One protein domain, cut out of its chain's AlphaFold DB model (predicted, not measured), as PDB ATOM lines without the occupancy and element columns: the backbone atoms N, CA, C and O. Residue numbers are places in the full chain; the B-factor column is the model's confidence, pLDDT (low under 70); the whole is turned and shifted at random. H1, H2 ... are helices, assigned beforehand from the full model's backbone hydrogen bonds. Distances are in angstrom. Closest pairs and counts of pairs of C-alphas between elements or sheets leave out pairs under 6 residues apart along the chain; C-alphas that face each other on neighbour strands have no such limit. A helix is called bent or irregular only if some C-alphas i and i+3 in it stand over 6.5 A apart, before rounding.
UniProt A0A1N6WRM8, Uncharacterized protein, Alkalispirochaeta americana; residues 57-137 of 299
ATOM      1  N   SER A  57     -46.025 -12.480 -24.924       92.94
ATOM      2  CA  SER A  57     -45.237 -11.352 -24.410       92.94
ATOM      3  C   SER A  57     -43.737 -11.660 -24.318       92.94
ATOM      4  O   SER A  57     -42.912 -10.756 -24.467       92.94
ATOM      5  N   ALA A  58     -43.361 -12.914 -24.040       93.56
ATOM      6  CA  ALA A  58     -41.962 -13.334 -23.994       93.56
ATOM      7  C   ALA A  58     -41.356 -13.388 -25.404       93.56
ATOM      8  O   ALA A  58     -40.289 -12.808 -25.621       93.56
ATOM      9  N   ILE A  59     -42.083 -13.965 -26.369       94.69
ATOM     10  CA  ILE A  59     -41.704 -13.970 -27.789       94.69
ATOM     11  C   ILE A  59     -41.540 -12.528 -28.291       94.69
ATOM     12  O   ILE A  59     -40.492 -12.181 -28.839       94.69
ATOM     13  N   LEU A  60     -42.524 -11.658 -28.041       94.94
ATOM     14  CA  LEU A  60     -42.470 -10.250 -28.433       94.94
ATOM     15  C   LEU A  60     -41.257  -9.543 -27.833       94.94
ATOM     16  O   LEU A  60     -40.475  -8.958 -28.569       94.94
ATOM     17  N   ARG A  61     -41.018  -9.665 -26.522       94.94
ATOM     18  CA  ARG A  61     -39.861  -9.029 -25.863       94.94
ATOM     19  C   ARG A  61     -38.516  -9.491 -26.429       94.94
ATOM     20  O   ARG A  61     -37.539  -8.747 -26.394       94.94
ATOM     21  N   LYS A  62     -38.438 -10.740 -26.878       95.12
ATOM     22  CA  LYS A  62     -37.202 -11.359 -27.363       95.12
ATOM     23  C   LYS A  62     -36.891 -10.982 -28.808       95.12
ATOM     24  O   LYS A  62     -35.723 -10.785 -29.148       95.12
ATOM     25  N   TYR A  63     -37.915 -10.898 -29.652       95.25
ATOM     26  CA  TYR A  63     -37.740 -10.780 -31.099       95.25
ATOM     27  C   TYR A  63     -38.197  -9.444 -31.688       95.25
ATOM     28  O   TYR A  63     -37.645  -9.040 -32.713       95.25
ATOM     29  N   SER A  64     -39.148  -8.771 -31.046       93.75
ATOM     30  CA  SER A  64     -39.750  -7.523 -31.506       93.75
ATOM     31  C   SER A  64     -39.251  -6.330 -30.687       93.75
ATOM     32  O   SER A  64     -39.036  -6.426 -29.478       93.75
ATOM     33  N   ASP A  65     -39.069  -5.197 -31.356       90.38
ATOM     34  CA  ASP A  65     -38.847  -3.895 -30.737       90.38
ATOM     35  C   ASP A  65     -40.005  -2.974 -31.132       90.38
ATOM     36  O   ASP A  65     -40.110  -2.550 -32.281       90.38
ATOM     37  N   GLY A  66     -40.936  -2.750 -30.201       84.25
ATOM     38  CA  GLY A  66     -42.107  -1.900 -30.435       84.25
ATOM     39  C   GLY A  66     -43.028  -2.370 -31.567       84.25
ATOM     40  O   GLY A  66     -43.564  -1.529 -32.277       84.25
ATOM     41  N   GLY A  67     -43.185  -3.684 -31.763       86.75
ATOM     42  CA  GLY A  67     -44.001  -4.237 -32.850       86.75
ATOM     43  C   GLY A  67     -43.223  -4.465 -34.147       86.75
ATOM     44  O   GLY A  67     -43.779  -4.987 -35.095       86.75
ATOM     45  N   VAL A  68     -41.921  -4.166 -34.203       93.75
ATOM     46  CA  VAL A  68     -41.099  -4.401 -35.403       93.75
ATOM     47  C   VAL A  68     -40.119  -5.544 -35.171       93.75
ATOM     48  O   VAL A  68     -39.374  -5.554 -34.191       93.75
ATOM     49  N   VAL A  69     -40.083  -6.515 -36.083       95.38
ATOM     50  CA  VAL A  69     -39.110  -7.612 -36.082       95.38
ATOM     51  C   VAL A  69     -38.060  -7.342 -37.150       95.38
ATOM     52  O   VAL A  69     -38.357  -7.233 -38.334       95.38
ATOM     53  N   LEU A  70     -36.794  -7.262 -36.738       94.94
ATOM     54  CA  LEU A  70     -35.692  -7.076 -37.683       94.94
ATOM     55  C   LEU A  70     -35.590  -8.280 -38.641       94.94
ATOM     56  O   LEU A  70     -35.685  -9.416 -38.162       94.94
ATOM     57  N   PRO A  71     -35.273  -8.086 -39.938       94.25
ATOM     58  CA  PRO A  71     -35.215  -9.181 -40.914       94.25
ATOM     59  C   PRO A  71     -34.338 -10.365 -40.484       94.25
ATOM     60  O   PRO A  71     -34.746 -11.523 -40.556       94.25
ATOM     61  N   ALA A  72     -33.172 -10.082 -39.892       94.25
ATOM     62  CA  ALA A  72     -32.259 -11.104 -39.374       94.25
ATOM     63  C   ALA A  72     -32.843 -11.954 -38.223       94.25
ATOM     64  O   ALA A  72     -32.340 -13.040 -37.937       94.25
ATOM     65  N   ARG A  73     -33.881 -11.463 -37.536       96.00
ATOM     66  CA  ARG A  73     -34.583 -12.155 -36.444       96.00
ATOM     67  C   ARG A  73     -35.885 -12.811 -36.897       96.00
ATOM     68  O   ARG A  73     -36.385 -13.668 -36.171       96.00
ATOM     69  N   ALA A  74     -36.403 -12.459 -38.073       96.62
ATOM     70  CA  ALA A  74     -37.694 -12.927 -38.567       96.62
ATOM     71  C   ALA A  74     -37.826 -14.463 -38.600       96.62
ATOM     72  O   ALA A  74     -38.821 -14.962 -38.075       96.62
ATOM     73  N   PRO A  75     -36.840 -15.251 -39.086       95.62
ATOM     74  CA  PRO A  75     -36.957 -16.711 -39.056       95.62
ATOM     75  C   PRO A  75     -37.078 -17.276 -37.633       95.62
ATOM     76  O   PRO A  75     -37.871 -18.182 -37.388       95.62
ATOM     77  N   GLY A  76     -36.321 -16.718 -36.682       96.00
ATOM     78  CA  GLY A  76     -36.365 -17.140 -35.280       96.00
ATOM     79  C   GLY A  76     -37.668 -16.749 -34.583       96.00
ATOM     80  O   GLY A  76     -38.205 -17.547 -33.821       96.00
ATOM     81  N   PHE A  77     -38.191 -15.557 -34.878       97.12
ATOM     82  CA  PHE A  77     -39.493 -15.098 -34.394       97.12
ATOM     83  C   PHE A  77     -40.622 -16.010 -34.873       97.12
ATOM     84  O   PHE A  77     -41.388 -16.521 -34.061       97.12
ATOM     85  N   VAL A  78     -40.685 -16.253 -36.187       96.50
ATOM     86  CA  VAL A  78     -41.726 -17.087 -36.797       96.50
ATOM     87  C   VAL A  78     -41.644 -18.518 -36.281       96.50
ATOM     88  O   VAL A  78     -42.677 -19.081 -35.954       96.50
ATOM     89  N   SER A  79     -40.443 -19.090 -36.138       95.19
ATOM     90  CA  SER A  79     -40.283 -20.436 -35.570       95.19
ATOM     91  C   SER A  79     -40.776 -20.518 -34.124       95.19
ATOM     92  O   SER A  79     -41.514 -21.437 -33.793       95.19
ATOM     93  N   ALA A  80     -40.404 -19.558 -33.270       94.56
ATOM     94  CA  ALA A  80     -40.833 -19.554 -31.872       94.56
ATOM     95  C   ALA A  80     -42.355 -19.395 -31.741       94.56
ATOM     96  O   ALA A  80     -42.979 -20.024 -30.886       94.56
ATOM     97  N   LEU A  81     -42.956 -18.566 -32.599       95.19
ATOM     98  CA  LEU A  81     -44.402 -18.392 -32.625       95.19
ATOM     99  C   LEU A  81     -45.127 -19.621 -33.182       95.19
ATOM    100  O   LEU A  81     -46.161 -19.984 -32.636       95.19
ATOM    101  N   ASP A  82     -44.597 -20.264 -34.223       94.38
ATOM    102  CA  ASP A  82     -45.125 -21.511 -34.798       94.38
ATOM    103  C   ASP A  82     -45.174 -22.622 -33.732       94.38
ATOM    104  O   ASP A  82     -46.224 -23.224 -33.490       94.38
ATOM    105  N   ASP A  83     -44.078 -22.798 -32.989       91.75
ATOM    106  CA  ASP A  83     -44.001 -23.753 -31.878       91.75
ATOM    107  C   ASP A  83     -45.038 -23.446 -30.783       91.75
ATOM    108  O   ASP A  83     -45.706 -24.349 -30.269       91.75
ATOM    109  N   ALA A  84     -45.217 -22.166 -30.438       91.12
ATOM    110  CA  ALA A  84     -46.194 -21.754 -29.435       91.12
ATOM    111  C   ALA A  84     -47.648 -21.917 -29.917       91.12
ATOM    112  O   ALA A  84     -48.501 -22.405 -29.168       91.12
ATOM    113  N   ALA A  85     -47.916 -21.583 -31.181       89.69
ATOM    114  CA  ALA A  85     -49.209 -21.717 -31.849       89.69
ATOM    115  C   ALA A  85     -49.657 -23.181 -32.012       89.69
ATOM    116  O   ALA A  85     -50.851 -23.453 -32.175       89.69
ATOM    117  N   GLY A  86     -48.737 -24.144 -31.891       85.31
ATOM    118  CA  GLY A  86     -49.067 -25.566 -31.791       85.31
ATOM    119  C   GLY A  86     -49.942 -25.922 -30.577       85.31
ATOM    120  O   GLY A  86     -50.555 -26.989 -30.551       85.31
ATOM    121  N   SER A  87     -50.047 -25.040 -29.578       84.19
ATOM    122  CA  SER A  87     -50.864 -25.236 -28.378       84.19
ATOM    123  C   SER A  87     -52.140 -24.393 -28.396       84.19
ATOM    124  O   SER A  87     -52.080 -23.167 -28.423       84.19
ATOM    125  N   SER A  88     -53.314 -25.019 -28.240       80.69
ATOM    126  CA  SER A  88     -54.594 -24.294 -28.086       80.69
ATOM    127  C   SER A  88     -54.588 -23.314 -26.906       80.69
ATOM    128  O   SER A  88     -55.279 -22.299 -26.927       80.69
ATOM    129  N   ARG A  89     -53.786 -23.600 -25.873       85.38
ATOM    130  CA  ARG A  89     -53.638 -22.728 -24.705       85.38
ATOM    131  C   ARG A  89     -53.058 -21.365 -25.082       85.38
ATOM    132  O   ARG A  89     -53.474 -20.372 -24.498       85.38
ATOM    133  N   PHE A  90     -52.141 -21.321 -26.051       90.62
ATOM    134  CA  PHE A  90     -51.492 -20.085 -26.478       90.62
ATOM    135  C   PHE A  90     -52.523 -19.048 -26.926       90.62
ATOM    136  O   PHE A  90     -52.559 -17.952 -26.378       90.62
ATOM    137  N   PHE A  91     -53.419 -19.422 -27.842       90.25
ATOM    138  CA  PHE A  91     -54.433 -18.507 -28.370       90.25
ATOM    139  C   PHE A  91     -55.470 -18.092 -27.328       90.25
ATOM    140  O   PHE A  91     -55.879 -16.935 -27.298       90.25
ATOM    141  N   ARG A  92     -55.847 -19.011 -26.434       87.81
ATOM    142  CA  ARG A  92     -56.803 -18.735 -25.357       87.81
ATOM    143  C   ARG A  92     -56.272 -17.750 -24.317       87.81
ATOM    144  O   ARG A  92     -57.047 -17.017 -23.713       87.81
ATOM    145  N   GLU A  93     -54.964 -17.761 -24.077       88.75
ATOM    146  CA  GLU A  93     -54.304 -16.885 -23.103       88.75
ATOM    147  C   GLU A  93     -53.775 -15.581 -23.726       88.75
ATOM    148  O   GLU A  93     -53.184 -14.767 -23.015       88.75
ATOM    149  N   LEU A  94     -53.996 -15.343 -25.028       91.81
ATOM    150  CA  LEU A  94     -53.607 -14.093 -25.683       91.81
ATOM    151  C   LEU A  94     -54.402 -12.916 -25.122       91.81
ATOM    152  O   LEU A  94     -55.613 -12.803 -25.317       91.81
ATOM    153  N   SER A  95     -53.698 -11.983 -24.483       92.31
ATOM    154  CA  SER A  95     -54.284 -10.695 -24.132       92.31
ATOM    155  C   SER A  95     -54.514  -9.841 -25.386       92.31
ATOM    156  O   SER A  95     -53.842 -10.011 -26.405       92.31
ATOM    157  N   ALA A  96     -55.421  -8.862 -25.306       90.62
ATOM    158  CA  ALA A  96     -55.638  -7.908 -26.399       90.62
ATOM    159  C   ALA A  96     -54.352  -7.140 -26.768       90.62
ATOM    160  O   ALA A  96     -54.099  -6.884 -27.942       90.62
ATOM    161  N   SER A  97     -53.509  -6.825 -25.775       92.44
ATOM    162  CA  SER A  97     -52.228  -6.146 -26.001       92.44
ATOM    163  C   SER A  97     -51.208  -7.047 -26.690       92.44
ATOM    164  O   SER A  97     -50.501  -6.580 -27.579       92.44
ATOM    165  N   ASP A  98     -51.113  -8.318 -26.292       94.94
ATOM    166  CA  ASP A  98     -50.202  -9.264 -26.943       94.94
ATOM    167  C   ASP A  98     -50.651  -9.548 -28.372       94.94
ATOM    168  O   ASP A  98     -49.822  -9.651 -29.266       94.94
ATOM    169  N   ARG A  99     -51.964  -9.635 -28.600       94.38
ATOM    170  CA  ARG A  99     -52.530  -9.802 -29.934       94.38
ATOM    171  C   ARG A  99     -52.174  -8.639 -30.853       94.38
ATOM    172  O   ARG A  99     -51.698  -8.885 -31.954       94.38
ATOM    173  N   ALA A 100     -52.366  -7.402 -30.392       93.81
ATOM    174  CA  ALA A 100     -51.971  -6.218 -31.147       93.81
ATOM    175  C   ALA A 100     -50.463  -6.230 -31.447       93.81
ATOM    176  O   ALA A 100     -50.069  -6.142 -32.602       93.81
ATOM    177  N   GLY A 101     -49.628  -6.477 -30.431       95.50
ATOM    178  CA  GLY A 101     -48.178  -6.541 -30.622       95.50
ATOM    179  C   GLY A 101     -47.723  -7.665 -31.560       95.50
ATOM    180  O   GLY A 101     -46.773  -7.481 -32.315       95.50
ATOM    181  N   LEU A 102     -48.388  -8.828 -31.537       96.56
ATOM    182  CA  LEU A 102     -48.127  -9.920 -32.479       96.56
ATOM    183  C   LEU A 102     -48.560  -9.565 -33.898       96.56
ATOM    184  O   LEU A 102     -47.837  -9.917 -34.822       96.56
ATOM    185  N   ASN A 103     -49.696  -8.886 -34.075       95.94
ATOM    186  CA  ASN A 103     -50.138  -8.417 -35.387       95.94
ATOM    187  C   ASN A 103     -49.104  -7.463 -35.994       95.94
ATOM    188  O   ASN A 103     -48.631  -7.740 -37.093       95.94
ATOM    189  N   ASP A 104     -48.666  -6.447 -35.244       96.25
ATOM    190  CA  ASP A 104     -47.626  -5.509 -35.693       96.25
ATOM    191  C   ASP A 104     -46.329  -6.261 -36.057       96.25
ATOM    192  O   ASP A 104     -45.749  -6.088 -37.133       96.25
ATOM    193  N   ALA A 105     -45.898  -7.172 -35.173       97.12
ATOM    194  CA  ALA A 105     -44.679  -7.953 -35.359       97.12
ATOM    195  C   ALA A 105     -44.753  -8.863 -36.587       97.12
ATOM    196  O   ALA A 105     -43.782  -8.952 -37.339       97.12
ATOM    197  N   LEU A 106     -45.880  -9.533 -36.810       97.75
ATOM    198  CA  LEU A 106     -46.071 -10.405 -37.964       97.75
ATOM    199  C   LEU A 106     -46.182  -9.609 -39.257       97.75
ATOM    200  O   LEU A 106     -45.585 -10.030 -40.245       97.75
ATOM    201  N   GLU A 107     -46.854  -8.459 -39.240       97.12
ATOM    202  CA  GLU A 107     -46.921  -7.548 -40.382       97.12
ATOM    203  C   GLU A 107     -45.538  -7.081 -40.808       97.12
ATOM    204  O   GLU A 107     -45.187  -7.214 -41.981       97.12
ATOM    205  N   SER A 108     -44.693  -6.678 -39.855       96.81
ATOM    206  CA  SER A 108     -43.306  -6.302 -40.153       96.81
ATOM    207  C   SER A 108     -42.491  -7.426 -40.813       96.81
ATOM    208  O   SER A 108     -41.504  -7.153 -41.493       96.81
ATOM    209  N   VAL A 109     -42.904  -8.689 -40.635       97.31
ATOM    210  CA  VAL A 109     -42.268  -9.854 -41.255       97.31
ATOM    211  C   VAL A 109     -42.883 -10.177 -42.610       97.31
ATOM    212  O   VAL A 109     -42.140 -10.327 -43.577       97.31
ATOM    213  N   TYR A 110     -44.207 -10.332 -42.710       95.44
ATOM    214  CA  TYR A 110     -44.833 -10.766 -43.961       95.44
ATOM    215  C   TYR A 110     -44.852  -9.673 -45.035       95.44
ATOM    216  O   TYR A 110     -44.893 -10.010 -46.215       95.44
ATOM    217  N   ALA A 111     -44.787  -8.395 -44.645       94.88
ATOM    218  CA  ALA A 111     -44.703  -7.263 -45.566       94.88
ATOM    219  C   ALA A 111     -43.260  -6.919 -45.981       94.88
ATOM    220  O   ALA A 111     -43.061  -6.031 -46.807       94.88
ATOM    221  N   ALA A 112     -42.251  -7.592 -45.415       94.06
ATOM    222  CA  ALA A 112     -40.853  -7.360 -45.764       94.06
ATOM    223  C   ALA A 112     -40.523  -7.840 -47.188       94.06
ATOM    224  O   ALA A 112     -41.122  -8.793 -47.697       94.06
ATOM    225  N   ASP A 113     -39.513  -7.223 -47.800       89.19
ATOM    226  CA  ASP A 113     -39.027  -7.589 -49.129       89.19
ATOM    227  C   ASP A 113     -38.412  -9.000 -49.170       89.19
ATOM    228  O   ASP A 113     -37.801  -9.477 -48.207       89.19
ATOM    229  N   ASP A 114     -38.506  -9.656 -50.333       82.81
ATOM    230  CA  ASP A 114     -37.947 -10.996 -50.592       82.81
ATOM    231  C   ASP A 114     -36.433 -11.071 -50.346       82.81
ATOM    232  O   ASP A 114     -35.901 -12.133 -50.018       82.81
ATOM    233  N   ALA A 115     -35.736  -9.945 -50.529       87.50
ATOM    234  CA  ALA A 115     -34.298  -9.835 -50.308       87.50
ATOM    235  C   ALA A 115     -33.926  -9.848 -48.815       87.50
ATOM    236  O   ALA A 115     -32.814 -10.251 -48.470       87.50
ATOM    237  N   ASP A 116     -34.851  -9.434 -47.949       92.00
ATOM    238  CA  ASP A 116     -34.614  -9.245 -46.519       92.00
ATOM    239  C   ASP A 116     -35.118 -10.432 -45.697       92.00
ATOM    240  O   ASP A 116     -34.446 -10.884 -44.763       92.00
ATOM    241  N   VAL A 117     -36.296 -10.957 -46.045       93.69
ATOM    242  CA  VAL A 117     -36.924 -12.075 -45.339       93.69
ATOM    243  C   VAL A 117     -37.272 -13.188 -46.330       93.69
ATOM    244  O   VAL A 117     -38.001 -12.952 -47.293       93.69
ATOM    245  N   PRO A 118     -36.831 -14.440 -46.080       91.88
ATOM    246  CA  PRO A 118     -37.146 -15.557 -46.959       91.88
ATOM    247  C   PRO A 118     -38.651 -15.721 -47.181       91.88
ATOM    248  O   PRO A 118     -39.434 -15.703 -46.229       91.88
ATOM    249  N   LYS A 119     -39.043 -15.994 -48.430       90.44
ATOM    250  CA  LYS A 119     -40.436 -16.235 -48.844       90.44
ATOM    251  C   LYS A 119     -41.193 -17.183 -47.904       90.44
ATOM    252  O   LYS A 119     -42.273 -16.839 -47.439       90.44
ATOM    253  N   ALA A 120     -40.587 -18.318 -47.552       90.56
ATOM    254  CA  ALA A 120     -41.151 -19.295 -46.616       90.56
ATOM    255  C   ALA A 120     -41.490 -18.700 -45.234       90.56
ATOM    256  O   ALA A 120     -42.535 -19.002 -44.661       90.56
ATOM    257  N   THR A 121     -40.618 -17.842 -44.702       94.00
ATOM    258  CA  THR A 121     -40.816 -17.175 -43.408       94.00
ATOM    259  C   THR A 121     -41.988 -16.200 -43.476       94.00
ATOM    260  O   THR A 121     -42.813 -16.181 -42.567       94.00
ATOM    261  N   ARG A 122     -42.100 -15.433 -44.566       94.38
ATOM    262  CA  ARG A 122     -43.210 -14.492 -44.775       94.38
ATOM    263  C   ARG A 122     -44.548 -15.204 -44.943       94.38
ATOM    264  O   ARG A 122     -45.520 -14.805 -44.317       94.38
ATOM    265  N   GLN A 123     -44.582 -16.295 -45.712       93.88
ATOM    266  CA  GLN A 123     -45.775 -17.135 -45.869       93.88
ATOM    267  C   GLN A 123     -46.262 -17.672 -44.518       93.88
ATOM    268  O   GLN A 123     -47.433 -17.516 -44.173       93.88
ATOM    269  N   LYS A 124     -45.356 -18.239 -43.708       94.69
ATOM    270  CA  LYS A 124     -45.687 -18.684 -42.348       94.69
ATOM    271  C   LYS A 124     -46.172 -17.536 -41.462       94.69
ATOM    272  O   LYS A 124     -47.159 -17.708 -40.754       94.69
ATOM    273  N   ALA A 125     -45.512 -16.378 -41.511       96.50
ATOM    274  CA  ALA A 125     -45.909 -15.200 -40.744       96.50
ATOM    275  C   ALA A 125     -47.319 -14.714 -41.116       96.50
ATOM    276  O   ALA A 125     -48.120 -14.450 -40.225       96.50
ATOM    277  N   ALA A 126     -47.651 -14.675 -42.407       96.88
ATOM    278  CA  ALA A 126     -48.982 -14.319 -42.887       96.88
ATOM    279  C   ALA A 126     -50.058 -15.298 -42.380       96.88
ATOM    280  O   ALA A 126     -51.099 -14.884 -41.871       96.88
ATOM    281  N   ILE A 127     -49.790 -16.607 -42.426       96.12
ATOM    282  CA  ILE A 127     -50.728 -17.612 -41.901       96.12
ATOM    283  C   ILE A 127     -50.896 -17.460 -40.380       96.12
ATOM    284  O   ILE A 127     -52.020 -17.506 -39.879       96.12
ATOM    285  N   LEU A 128     -49.803 -17.253 -39.638       96.38
ATOM    286  CA  LEU A 128     -49.853 -17.025 -38.191       96.38
ATOM    287  C   LEU A 128     -50.614 -15.738 -37.843       96.38
ATOM    288  O   LEU A 128     -51.386 -15.747 -36.888       96.38
ATOM    289  N   ALA A 129     -50.476 -14.668 -38.629       97.12
ATOM    290  CA  ALA A 129     -51.233 -13.431 -38.436       97.12
ATOM    291  C   ALA A 129     -52.736 -13.657 -38.642       97.12
ATOM    292  O   ALA A 129     -53.544 -13.245 -37.808       97.12
ATOM    293  N   GLY A 130     -53.119 -14.408 -39.680       96.44
ATOM    294  CA  GLY A 130     -54.498 -14.864 -39.848       96.44
ATOM    295  C   GLY A 130     -55.000 -15.627 -38.616       96.44
ATOM    296  O   GLY A 130     -56.069 -15.336 -38.087       96.44
ATOM    297  N   GLN A 131     -54.202 -16.550 -38.075       95.00
ATOM    298  CA  GLN A 131     -54.578 -17.315 -36.882       95.00
ATOM    299  C   GLN A 131     -54.687 -16.474 -35.611       95.00
ATOM    300  O   GLN A 131     -55.594 -16.716 -34.820       95.00
ATOM    301  N   VAL A 132     -53.805 -15.498 -35.403       95.62
ATOM    302  CA  VAL A 132     -53.844 -14.598 -34.240       95.62
ATOM    303  C   VAL A 132     -55.154 -13.804 -34.194       95.62
ATOM    304  O   VAL A 132     -55.696 -13.578 -33.111       95.62
ATOM    305  N   ASN A 133     -55.700 -13.437 -35.356       96.31
ATOM    306  CA  ASN A 133     -56.966 -12.712 -35.451       96.31
ATOM    307  C   ASN A 133     -58.207 -13.625 -35.387       96.31
ATOM    308  O   ASN A 133     -59.279 -13.171 -34.981       96.31
ATOM    309  N   LEU A 134     -58.077 -14.910 -35.734       95.19
ATOM    310  CA  LEU A 134     -59.218 -15.823 -35.883       95.19
ATOM    311  C   LEU A 134     -59.329 -16.899 -34.793       95.19
ATOM    312  O   LEU A 134     -60.427 -17.207 -34.347       95.19
ATOM    313  N   ARG A 135     -58.234 -17.498 -34.318       92.56
ATOM    314  CA  ARG A 135     -58.314 -18.624 -33.367       92.56
ATOM    315  C   ARG A 135     -58.696 -18.163 -31.961       92.56
ATOM    316  O   ARG A 135     -58.062 -17.268 -31.406       92.56
ATOM    317  N   GLU A 136     -59.679 -18.848 -31.372       91.12
ATOM    318  CA  GLU A 136     -60.245 -18.529 -30.048       91.12
ATOM    319  C   GLU A 136     -60.758 -17.070 -29.986       91.12
ATOM    320  O   GLU A 136     -60.508 -16.342 -29.025       91.12
ATOM    321  N   THR A 137     -61.421 -16.610 -31.056       92.94
ATOM    322  CA  THR A 137     -61.988 -15.255 -31.181       92.94
ATOM    323  C   THR A 137     -63.407 -15.333 -31.720       92.94
ATOM    324  O   THR A 137     -63.737 -16.265 -32.455       92.94
TER     325      THR A 137
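This is residues 57 to 137 of the 299 residues of an uncharacterized protein of Alkalispirochaeta americana (UniProt A0A1N6WRM8). Two helical hairpins, H1 with H2 and H4 with H5, pack together, H1 on H4 and H2 aslant on H5. Short H3 lies at one end, between the hairpins along the chain. The printed part has 81 residues, five named helices and no named strand: all helix, compact, radius of gyration of the C-alphas 11.4 A, spans 35 by 22 by 17 A.

H5, residues 119 to 134, touches H4, residues 96 to 110, opposite ways at a shallow tilt of 24 degrees; closest C-alphas Tyr 110 and Arg 122, 4.1 A. With residues 121 to 128 alone H5 touches H2, residues 71 to 85, at a steep tilt of 44 degrees; closest C-alphas Thr 121 and Pro 75, 5.8 A. H1, residues 57 to 63, touches H2, closest C-alphas Tyr 63 and Phe 77, 5.7 A. Every O i to N i+4 pair is within hydrogen-bond range in H1, H4, H5 and H3, residues 88 to 92; in H2, 9 of 11.

H5 spans 22.8 A, ending at C-alpha 134 (-59.218, -15.823, -35.883). H1 begins at C-alpha 57 (-45.237, -11.352, -24.410). H2 is irregular: C-alphas 72 and 75 are 7.3 A apart.

The farthest C-alphas, Arg 92 and Ala 115, are 34.8 A apart. The printed part has no cut and no long link; no printed residue is under 70 in pLDDT.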